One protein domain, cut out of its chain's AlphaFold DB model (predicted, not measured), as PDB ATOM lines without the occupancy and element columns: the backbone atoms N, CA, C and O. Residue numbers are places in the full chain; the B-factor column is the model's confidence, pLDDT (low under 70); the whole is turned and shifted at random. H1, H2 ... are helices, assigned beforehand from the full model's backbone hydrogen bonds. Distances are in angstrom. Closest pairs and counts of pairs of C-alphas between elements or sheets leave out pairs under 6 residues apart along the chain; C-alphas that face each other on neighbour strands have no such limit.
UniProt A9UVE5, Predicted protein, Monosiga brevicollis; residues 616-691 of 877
ATOM      1  N   VAL A 616     226.869 192.383 231.088       83.50
ATOM      2  CA  VAL A 616     227.907 193.061 231.888       83.50
ATOM      3  C   VAL A 616     228.986 192.075 232.335       83.50
ATOM      4  O   VAL A 616     228.714 190.901 232.559       83.50
ATOM      5  N   ASN A 617     230.237 192.531 232.470       79.81
ATOM      6  CA  ASN A 617     231.367 191.710 232.944       79.81
ATOM      7  C   ASN A 617     231.534 190.359 232.209       79.81
ATOM      8  O   ASN A 617     231.927 189.360 232.805       79.81
ATOM      9  N   LEU A 618     231.244 190.339 230.900       80.38
ATOM     10  CA  LEU A 618     231.245 189.149 230.035       80.38
ATOM     11  C   LEU A 618     230.215 188.057 230.411       80.38
ATOM     12  O   LEU A 618     230.383 186.900 230.025       80.38
ATOM     13  N   ALA A 619     229.132 188.428 231.096       83.69
ATOM     14  CA  ALA A 619     228.004 187.562 231.428       83.69
ATOM     15  C   ALA A 619     226.652 188.282 231.243       83.69
ATOM     16  O   ALA A 619     226.585 189.503 231.109       83.69
ATOM     17  N   TRP A 620     225.561 187.514 231.262       87.38
ATOM     18  CA  TRP A 620     224.205 188.058 231.358       87.38
ATOM     19  C   TRP A 620     223.847 188.330 232.825       87.38
ATOM     20  O   TRP A 620     223.897 187.424 233.655       87.38
ATOM     21  N   ASP A 621     223.450 189.562 233.136       91.81
ATOM     22  CA  ASP A 621     222.816 189.919 234.403       91.81
ATOM     23  C   ASP A 621     221.369 189.412 234.393       91.81
ATOM     24  O   ASP A 621     220.496 189.928 233.690       91.81
ATOM     25  N   HIS A 622     221.134 188.363 235.177       93.12
ATOM     26  CA  HIS A 622     219.837 187.714 235.298       93.12
ATOM     27  C   HIS A 622     218.774 188.617 235.940       93.12
ATOM     28  O   HIS A 622     217.622 188.558 235.520       93.12
ATOM     29  N   ASP A 623     219.133 189.462 236.909       91.81
ATOM     30  CA  ASP A 623     218.173 190.321 237.616       91.81
ATOM     31  C   ASP A 623     217.768 191.514 236.734       91.81
ATOM     32  O   ASP A 623     216.592 191.892 236.683       91.81
ATOM     33  N   CYS A 624     218.710 192.047 235.950       95.06
ATOM     34  CA  CYS A 624     218.422 193.010 234.888       95.06
ATOM     35  C   CYS A 624     217.538 192.393 233.789       95.06
ATOM     36  O   CYS A 624     216.525 192.990 233.421       95.06
ATOM     37  N   LEU A 625     217.857 191.183 233.300       94.25
ATOM     38  CA  LEU A 625     217.045 190.489 232.289       94.25
ATOM     39  C   LEU A 625     215.610 190.238 232.781       94.25
ATOM     40  O   LEU A 625     214.658 190.505 232.047       94.25
ATOM     41  N   ILE A 626     215.439 189.772 234.025       94.44
ATOM     42  CA  ILE A 626     214.122 189.606 234.660       94.44
ATOM     43  C   ILE A 626     213.382 190.950 234.713       94.44
ATOM     44  O   ILE A 626     212.209 191.010 234.354       94.44
ATOM     45  N   SER A 627     214.062 192.034 235.095       92.75
ATOM     46  CA  SER A 627     213.461 193.373 235.174       92.75
ATOM     47  C   SER A 627     212.977 193.882 233.808       92.75
ATOM     48  O   SER A 627     211.843 194.346 233.698       92.75
ATOM     49  N   ALA A 628     213.788 193.730 232.755       91.38
ATOM     50  CA  ALA A 628     213.417 194.097 231.387       91.38
ATOM     51  C   ALA A 628     212.236 193.259 230.861       91.38
ATOM     52  O   ALA A 628     211.310 193.791 230.247       91.38
ATOM     53  N   ALA A 629     212.211 191.957 231.159       93.62
ATOM     54  CA  ALA A 629     211.074 191.103 230.831       93.62
ATOM     55  C   ALA A 629     209.805 191.507 231.605       93.62
ATOM     56  O   ALA A 629     208.719 191.521 231.030       93.62
ATOM     57  N   MET A 630     209.911 191.877 232.886       92.62
ATOM     58  CA  MET A 630     208.760 192.360 233.659       92.62
ATOM     59  C   MET A 630     208.155 193.640 233.071       92.62
ATOM     60  O   MET A 630     206.934 193.773 233.088       92.62
ATOM     61  N   GLU A 631     208.969 194.546 232.521       91.75
ATOM     62  CA  GLU A 631     208.486 195.739 231.811       91.75
ATOM     63  C   GLU A 631     207.758 195.367 230.506       91.75
ATOM     64  O   GLU A 631     206.615 195.775 230.303       91.75
ATOM     65  N   VAL A 632     208.362 194.518 229.665       89.19
ATOM     66  CA  VAL A 632     207.774 194.064 228.387       89.19
ATOM     67  C   VAL A 632     206.471 193.274 228.580       89.19
ATOM     68  O   VAL A 632     205.549 193.386 227.770       89.19
ATOM     69  N   PHE A 633     206.366 192.476 229.647       91.12
ATOM     70  CA  PHE A 633     205.241 191.566 229.880       91.12
ATOM     71  C   PHE A 633     204.217 192.058 230.920       91.12
ATOM     72  O   PHE A 633     203.257 191.332 231.194       91.12
ATOM     73  N   ALA A 634     204.335 193.285 231.441       87.38
ATOM     74  CA  ALA A 634     203.424 193.845 232.450       87.38
ATOM     75  C   ALA A 634     201.931 193.792 232.050       87.38
ATOM     76  O   ALA A 634     201.085 193.415 232.861       87.38
ATOM     77  N   ASP A 635     201.608 194.099 230.788       83.06
ATOM     78  CA  ASP A 635     200.231 194.095 230.258       83.06
ATOM     79  C   ASP A 635     199.758 192.710 229.747       83.06
ATOM     80  O   ASP A 635     198.638 192.563 229.235       83.06
ATOM     81  N   SER A 636     200.580 191.658 229.871       77.94
ATOM     82  CA  SER A 636     200.308 190.334 229.285       77.94
ATOM     83  C   SER A 636     199.286 189.511 230.095       77.94
ATOM     84  O   SER A 636     199.583 188.538 230.780       77.94
ATOM     85  N   SER A 637     198.013 189.884 229.967       65.19
ATOM     86  CA  SER A 637     196.843 189.330 230.681       65.19
ATOM     87  C   SER A 637     196.478 187.845 230.407       65.19
ATOM     88  O   SER A 637     195.317 187.455 230.547       65.19
ATOM     89  N   LYS A 638     197.436 186.986 230.027       66.81
ATOM     90  CA  LYS A 638     197.249 185.553 229.719       66.81
ATOM     91  C   LYS A 638     198.261 184.684 230.473       66.81
ATOM     92  O   LYS A 638     199.355 184.430 229.979       66.81
ATOM     93  N   THR A 639     197.855 184.182 231.637       68.88
ATOM     94  CA  THR A 639     198.699 183.444 232.599       68.88
ATOM     95  C   THR A 639     199.462 182.258 232.010       68.88
ATOM     96  O   THR A 639     200.632 182.071 232.329       68.88
ATOM     97  N   ASP A 640     198.815 181.460 231.162       70.25
ATOM     98  CA  ASP A 640     199.312 180.117 230.832       70.25
ATOM     99  C   ASP A 640     200.270 180.135 229.630       70.25
ATOM    100  O   ASP A 640     201.256 179.411 229.616       70.25
ATOM    101  N   ALA A 641     200.026 181.019 228.656       79.69
ATOM    102  CA  ALA A 641     200.906 181.217 227.499       79.69
ATOM    103  C   ALA A 641     202.096 182.151 227.797       79.69
ATOM    104  O   ALA A 641     203.016 182.249 226.989       79.69
ATOM    105  N   ALA A 642     202.085 182.856 228.934       84.38
ATOM    106  CA  ALA A 642     203.161 183.773 229.302       84.38
ATOM    107  C   ALA A 642     204.496 183.055 229.555       84.38
ATOM    108  O   ALA A 642     205.540 183.639 229.290       84.38
ATOM    109  N   LEU A 643     204.485 181.804 230.039       90.44
ATOM    110  CA  LEU A 643     205.722 181.074 230.336       90.44
ATOM    111  C   LEU A 643     206.492 180.713 229.056       90.44
ATOM    112  O   LEU A 643     207.665 181.054 228.955       90.44
ATOM    113  N   ASP A 644     205.821 180.119 228.065       91.81
ATOM    114  CA  ASP A 644     206.418 179.755 226.770       91.81
ATOM    115  C   ASP A 644     206.982 180.989 226.038       91.81
ATOM    116  O   ASP A 644     208.049 180.939 225.427       91.81
ATOM    117  N   VAL A 645     206.277 182.126 226.120       92.19
ATOM    118  CA  VAL A 645     206.700 183.388 225.493       92.19
ATOM    119  C   VAL A 645     207.858 184.041 226.260       92.19
ATOM    120  O   VAL A 645     208.771 184.564 225.625       92.19
ATOM    121  N   LEU A 646     207.878 183.966 227.596       94.19
ATOM    122  CA  LEU A 646     209.030 184.377 228.409       94.19
ATOM    123  C   LEU A 646     210.258 183.498 228.133       94.19
ATOM    124  O   LEU A 646     211.366 184.017 228.049       94.19
ATOM    125  N   GLU A 647     210.085 182.187 227.965       95.81
ATOM    126  CA  GLU A 647     211.184 181.273 227.642       95.81
ATOM    127  C   GLU A 647     211.746 181.553 226.243       95.81
ATOM    128  O   GLU A 647     212.958 181.692 226.098       95.81
ATOM    129  N   ALA A 648     210.889 181.760 225.237       94.75
ATOM    130  CA  ALA A 648     211.316 182.192 223.906       94.75
ATOM    131  C   ALA A 648     212.023 183.565 223.923       94.75
ATOM    132  O   ALA A 648     213.038 183.738 223.245       94.75
ATOM    133  N   TYR A 649     211.529 184.516 224.727       94.44
ATOM    134  CA  TYR A 649     212.146 185.831 224.924       94.44
ATOM    135  C   TYR A 649     213.535 185.710 225.559       94.44
ATOM    136  O   TYR A 649     214.511 186.190 224.992       94.44
ATOM    137  N   PHE A 650     213.683 185.018 226.694       96.06
ATOM    138  CA  PHE A 650     215.001 184.846 227.310       96.06
ATOM    139  C   PHE A 650     215.955 184.055 226.417       96.06
ATOM    140  O   PHE A 650     217.128 184.419 226.316       96.06
ATOM    141  N   TYR A 651     215.464 183.025 225.723       95.88
ATOM    142  CA  TYR A 651     216.265 182.246 224.786       95.88
ATOM    143  C   TYR A 651     216.838 183.107 223.655       95.88
ATOM    144  O   TYR A 651     217.994 182.904 223.294       95.88
ATOM    145  N   SER A 652     216.114 184.111 223.136       93.06
ATOM    146  CA  SER A 652     216.665 184.974 222.078       93.06
ATOM    147  C   SER A 652     217.904 185.756 222.524       93.06
ATOM    148  O   SER A 652     218.793 185.963 221.704       93.06
ATOM    149  N   PHE A 653     218.008 186.124 223.807       90.50
ATOM    150  CA  PHE A 653     219.222 186.723 224.378       90.50
ATOM    151  C   PHE A 653     220.292 185.668 224.692       90.50
ATOM    152  O   PHE A 653     221.447 185.818 224.298       90.50
ATOM    153  N   VAL A 654     219.930 184.582 225.388       94.50
ATOM    154  CA  VAL A 654     220.921 183.639 225.940       94.50
ATOM    155  C   VAL A 654     221.329 182.495 225.001       94.50
ATOM    156  O   VAL A 654     222.178 181.697 225.400       94.50
ATOM    157  N   LYS A 655     220.774 182.389 223.779       95.31
ATOM    158  CA  LYS A 655     221.102 181.324 222.800       95.31
ATOM    159  C   LYS A 655     222.568 181.305 222.365       95.31
ATOM    160  O   LYS A 655     223.122 180.226 222.149       95.31
ATOM    161  N   CYS A 656     223.195 182.473 222.252       92.44
ATOM    162  CA  CYS A 656     224.605 182.596 221.904       92.44
ATOM    163  C   CYS A 656     225.463 182.665 223.173       92.44
ATOM    164  O   CYS A 656     225.013 183.136 224.220       92.44
ATOM    165  N   ASP A 657     226.706 182.198 223.081       88.44
ATOM    166  CA  ASP A 657     227.679 182.325 224.167       88.44
ATOM    167  C   ASP A 657     228.291 183.744 224.242       88.44
ATOM    168  O   ASP A 657     227.782 184.708 223.663       88.44
ATOM    169  N   SER A 658     229.409 183.899 224.959       84.75
ATOM    170  CA  SER A 658     230.089 185.190 225.102       84.75
ATOM    171  C   SER A 658     230.646 185.771 223.792       84.75
ATOM    172  O   SER A 658     230.951 186.967 223.775       84.75
ATOM    173  N   ASN A 659     230.713 185.009 222.692       83.25
ATOM    174  CA  ASN A 659     231.027 185.519 221.352       83.25
ATOM    175  C   ASN A 659     229.838 186.238 220.690       83.25
ATOM    176  O   ASN A 659     230.052 187.101 219.843       83.25
ATOM    177  N   GLY A 660     228.602 185.908 221.081       86.38
ATOM    178  CA  GLY A 660     227.383 186.500 220.535       86.38
ATOM    179  C   GLY A 660     226.990 186.006 219.134       86.38
ATOM    180  O   GLY A 660     227.370 184.918 218.685       86.38
ATOM    181  N   PHE A 661     226.167 186.823 218.480       88.19
ATOM    182  CA  PHE A 661     225.619 186.592 217.146       88.19
ATOM    183  C   PHE A 661     226.671 186.758 216.042       88.19
ATOM    184  O   PHE A 661     227.643 187.493 216.201       88.19
ATOM    185  N   MET A 662     226.439 186.109 214.905       89.69
ATOM    186  CA  MET A 662     227.156 186.343 213.650       89.69
ATOM    187  C   MET A 662     226.667 187.646 212.967       89.69
ATOM    188  O   MET A 662     225.729 188.280 213.463       89.69
ATOM    189  N   PRO A 663     227.287 188.092 211.852       84.12
ATOM    190  CA  PRO A 663     226.873 189.316 211.156       84.12
ATOM    191  C   PRO A 663     225.464 189.235 210.541       84.12
ATOM    192  O   PRO A 663     224.893 190.264 210.201       84.12
ATOM    193  N   ASP A 664     224.898 188.029 210.415       87.50
ATOM    194  CA  ASP A 664     223.533 187.782 209.933       87.50
ATOM    195  C   ASP A 664     222.433 188.142 210.954       87.50
ATOM    196  O   ASP A 664     221.263 188.216 210.589       87.50
ATOM    197  N   GLY A 665     222.782 188.355 212.230       85.06
ATOM    198  CA  GLY A 665     221.824 188.606 213.314       85.06
ATOM    199  C   GLY A 665     220.979 187.390 213.735       85.06
ATOM    200  O   GLY A 665     220.213 187.478 214.695       85.06
ATOM    201  N   GLU A 666     221.139 186.233 213.088       87.81
ATOM    202  CA  GLU A 666     220.352 185.021 213.350       87.81
ATOM    203  C   GLU A 666     221.198 183.890 213.946       87.81
ATOM    204  O   GLU A 666     220.781 183.255 214.926       87.81
ATOM    205  N   SER A 667     222.397 183.660 213.410       91.75
ATOM    206  CA  SER A 667     223.306 182.594 213.832       91.75
ATOM    207  C   SER A 667     224.152 183.012 215.038       91.75
ATOM    208  O   SER A 667     224.384 184.193 215.288       91.75
ATOM    209  N   CYS A 668     224.661 182.036 215.794       91.44
ATOM    210  CA  CYS A 668     225.605 182.264 216.892       91.44
ATOM    211  C   CYS A 668     227.001 181.761 216.508       91.44
ATOM    212  O   CYS A 668     227.119 180.658 215.978       91.44
ATOM    213  N   TYR A 669     228.061 182.495 216.871       86.69
ATOM    214  CA  TYR A 669     229.444 182.013 216.697       86.69
ATOM    215  C   TYR A 669     229.726 180.721 217.478       86.69
ATOM    216  O   TYR A 669     230.520 179.888 217.042       86.69
ATOM    217  N   ALA A 670     229.072 180.566 218.628       90.12
ATOM    218  CA  ALA A 670     228.884 179.300 219.315       90.12
ATOM    219  C   ALA A 670     227.545 179.331 220.067       90.12
ATOM    220  O   ALA A 670     227.146 180.361 220.620       90.12
ATOM    221  N   LEU A 671     226.840 178.199 220.073       93.62
ATOM    222  CA  LEU A 671     225.624 178.031 220.864       93.62
ATOM    223  C   LEU A 671     225.989 177.871 222.340       93.62
ATOM    224  O   LEU A 671     226.859 177.077 222.695       93.62
ATOM    225  N   ASN A 672     225.279 178.579 223.209       92.88
ATOM    226  CA  ASN A 672     225.345 178.347 224.642       92.88
ATOM    227  C   ASN A 672     224.584 177.052 224.968       92.88
ATOM    228  O   ASN A 672     223.355 177.022 224.944       92.88
ATOM    229  N   GLU A 673     225.303 175.979 225.308       94.94
ATOM    230  CA  GLU A 673     224.711 174.666 225.631       94.94
ATOM    231  C   GLU A 673     223.677 174.725 226.773       94.94
ATOM    232  O   GLU A 673     222.760 173.906 226.831       94.94
ATOM    233  N   ASN A 674     223.789 175.717 227.663       94.56
ATOM    234  CA  ASN A 674     222.880 175.917 228.792       94.56
ATOM    235  C   ASN A 674     221.718 176.875 228.473       94.56
ATOM    236  O   ASN A 674     220.889 177.113 229.352       94.56
ATOM    237  N   ALA A 675     221.633 177.417 227.250       94.62
ATOM    238  CA  ALA A 675     220.676 178.457 226.865       94.62
ATOM    239  C   ALA A 675     219.230 178.099 227.220       94.62
ATOM    240  O   ALA A 675     218.567 178.886 227.888       94.62
ATOM    241  N   ASN A 676     218.778 176.896 226.843       96.00
ATOM    242  CA  ASN A 676     217.438 176.404 227.175       96.00
ATOM    243  C   ASN A 676     217.212 176.429 228.692       96.00
ATOM    244  O   ASN A 676     216.343 177.143 229.169       96.00
ATOM    245  N   SER A 677     218.051 175.738 229.472       95.81
ATOM    246  CA  SER A 677     217.899 175.654 230.932       95.81
ATOM    247  C   SER A 677     217.984 177.000 231.657       95.81
ATOM    248  O   SER A 677     217.329 177.181 232.683       95.81
ATOM    249  N   THR A 678     218.771 177.945 231.137       94.56
ATOM    250  CA  THR A 678     218.833 179.315 231.658       94.56
ATOM    251  C   THR A 678     217.553 180.075 231.311       94.56
ATOM    252  O   THR A 678     216.963 180.689 232.197       94.56
ATOM    253  N   ALA A 679     217.069 179.976 230.069       96.69
ATOM    254  CA  ALA A 679     215.820 180.594 229.637       96.69
ATOM    255  C   ALA A 679     214.607 180.061 230.421       96.69
ATOM    256  O   ALA A 679     213.848 180.872 230.951       96.69
ATOM    257  N   THR A 680     214.471 178.741 230.613       96.56
ATOM    258  CA  THR A 680     213.402 178.151 231.442       96.56
ATOM    259  C   THR A 680     213.449 178.679 232.882       96.56
ATOM    260  O   THR A 680     212.414 178.971 233.483       96.56
ATOM    261  N   ALA A 681     214.651 178.818 233.459       96.00
ATOM    262  CA  ALA A 681     214.831 179.284 234.835       96.00
ATOM    263  C   ALA A 681     214.499 180.778 235.004       96.00
ATOM    264  O   ALA A 681     213.837 181.153 235.978       96.00
ATOM    265  N   LEU A 682     214.908 181.624 234.054       96.75
ATOM    266  CA  LEU A 682     214.552 183.047 234.013       96.75
ATOM    267  C   LEU A 682     213.046 183.234 233.775       96.75
ATOM    268  O   LEU A 682     212.405 184.015 234.482       96.75
ATOM    269  N   ALA A 683     212.458 182.462 232.856       95.94
ATOM    270  CA  ALA A 683     211.028 182.478 232.555       95.94
ATOM    271  C   ALA A 683     210.187 182.101 233.778       95.94
ATOM    272  O   ALA A 683     209.297 182.857 234.165       95.94
ATOM    273  N   ALA A 684     210.513 180.993 234.451       94.38
ATOM    274  CA  ALA A 684     209.817 180.562 235.663       94.38
ATOM    275  C   ALA A 684     209.951 181.570 236.820       94.38
ATOM    276  O   ALA A 684     208.999 181.777 237.573       94.38
ATOM    277  N   THR A 685     211.109 182.229 236.947       95.56
ATOM    278  CA  THR A 685     211.339 183.263 237.971       95.56
ATOM    279  C   THR A 685     210.509 184.517 237.686       95.56
ATOM    280  O   THR A 685     209.796 184.999 238.566       95.56
ATOM    281  N   THR A 686     210.524 184.995 236.440       94.56
ATOM    282  CA  THR A 686     209.758 186.169 235.988       94.56
ATOM    283  C   THR A 686     208.251 185.926 236.081       94.56
ATOM    284  O   THR A 686     207.510 186.766 236.588       94.56
ATOM    285  N   HIS A 687     207.787 184.741 235.671       93.19
ATOM    286  CA  HIS A 687     206.385 184.328 235.769       93.19
ATOM    287  C   HIS A 687     205.893 184.327 237.222       93.19
ATOM    288  O   HIS A 687     204.834 184.881 237.510       93.19
ATOM    289  N   ALA A 688     206.697 183.818 238.161       92.12
ATOM    290  CA  ALA A 688     206.370 183.840 239.588       92.12
ATOM    291  C   ALA A 688     206.317 185.259 240.197       92.12
ATOM    292  O   ALA A 688     205.608 185.462 241.187       92.12
ATOM    293  N   MET A 689     207.037 186.232 239.621       92.56
ATOM    294  CA  MET A 689     206.979 187.645 240.021       92.56
ATOM    295  C   MET A 689     205.775 188.384 239.414       92.56
ATOM    296  O   MET A 689     205.128 189.157 240.119       92.56
ATOM    297  N   LEU A 690     205.446 188.128 238.141       91.69
ATOM    298  CA  LEU A 690     204.291 188.718 237.446       91.69
ATOM    299  C   LEU A 690     202.950 188.142 237.932       91.69
ATOM    300  O   LEU A 690     201.968 188.873 238.068       91.69
ATOM    301  N   PHE A 691     202.907 186.842 238.233       89.31
ATOM    302  CA  PHE A 691     201.706 186.114 238.648       89.31
ATOM    303  C   PHE A 691     201.877 185.519 240.061       89.31
ATOM    304  O   PHE A 691     201.885 184.292 240.228       89.31
TER     305      PHE A 691
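What this domain is: This is residues 616 to 691 of the 877 residues of the protein "Predicted protein" of Monosiga brevicollis (UniProt A9UVE5). Three helices pack as a triangle, with H2 and H3 crossing each other closely and H1 packed mainly on H3. A long loop, residues 655 to 674, makes the far end of the elongated shape, and residues 616 to 621 lead into H1 from the same end. The printed part has 76 residues with three named helices, in the order H1, H2, H3, and no named strand; the class is all helix. The whole is compact, with a radius of gyration of the C-alphas of 12.8 A, and spans 36 by 23 by 19 A.

How they stand to each other: H1, residues 622 to 633, and H2, residues 642 to 654, only just touch, with 3 pairs of C-alphas within 8 A, through residues 625 to 629 and 646 to 650 alone. Their closest C-alphas, of Ala 629 and Leu 646, are 7.4 A apart, and they run opposite ways at a steep tilt of 49 degrees. H3, residues 675 to 690, touches H2 with 27 such pairs, the closest being Phe 650 and Ala 679 at 4.9 A. These two run opposite ways at a steep tilt of 46 degrees. H1 also touches H3, closest at the C-alphas of Ile 626 and Thr 686, 5.7 A apart; they run the same way at a steep tilt of 59 degrees. In H1 and H3 every O i to N i+4 pair is within hydrogen-bond range; in H2, 8 of 9 are.

Where its parts are: H1 begins at C-alpha 622 (219.837, 187.714, 235.298) and is 16.0 A long from first to last C-alpha. H2 is 18.1 A long. H3, 22.0 A long, ends at C-alpha 690 (204.291, 188.718, 237.446).

The domain as a whole: The C-alphas of Pro 663 and Phe 691 are the two farthest apart, at 37.4 A. The printed part has no cut. The link from H1 to H2 is short, and that from H2 to H3 is long, with 20 residues. Mean pLDDT of the printed part is 89.7; residues 637 to 639 are under 70.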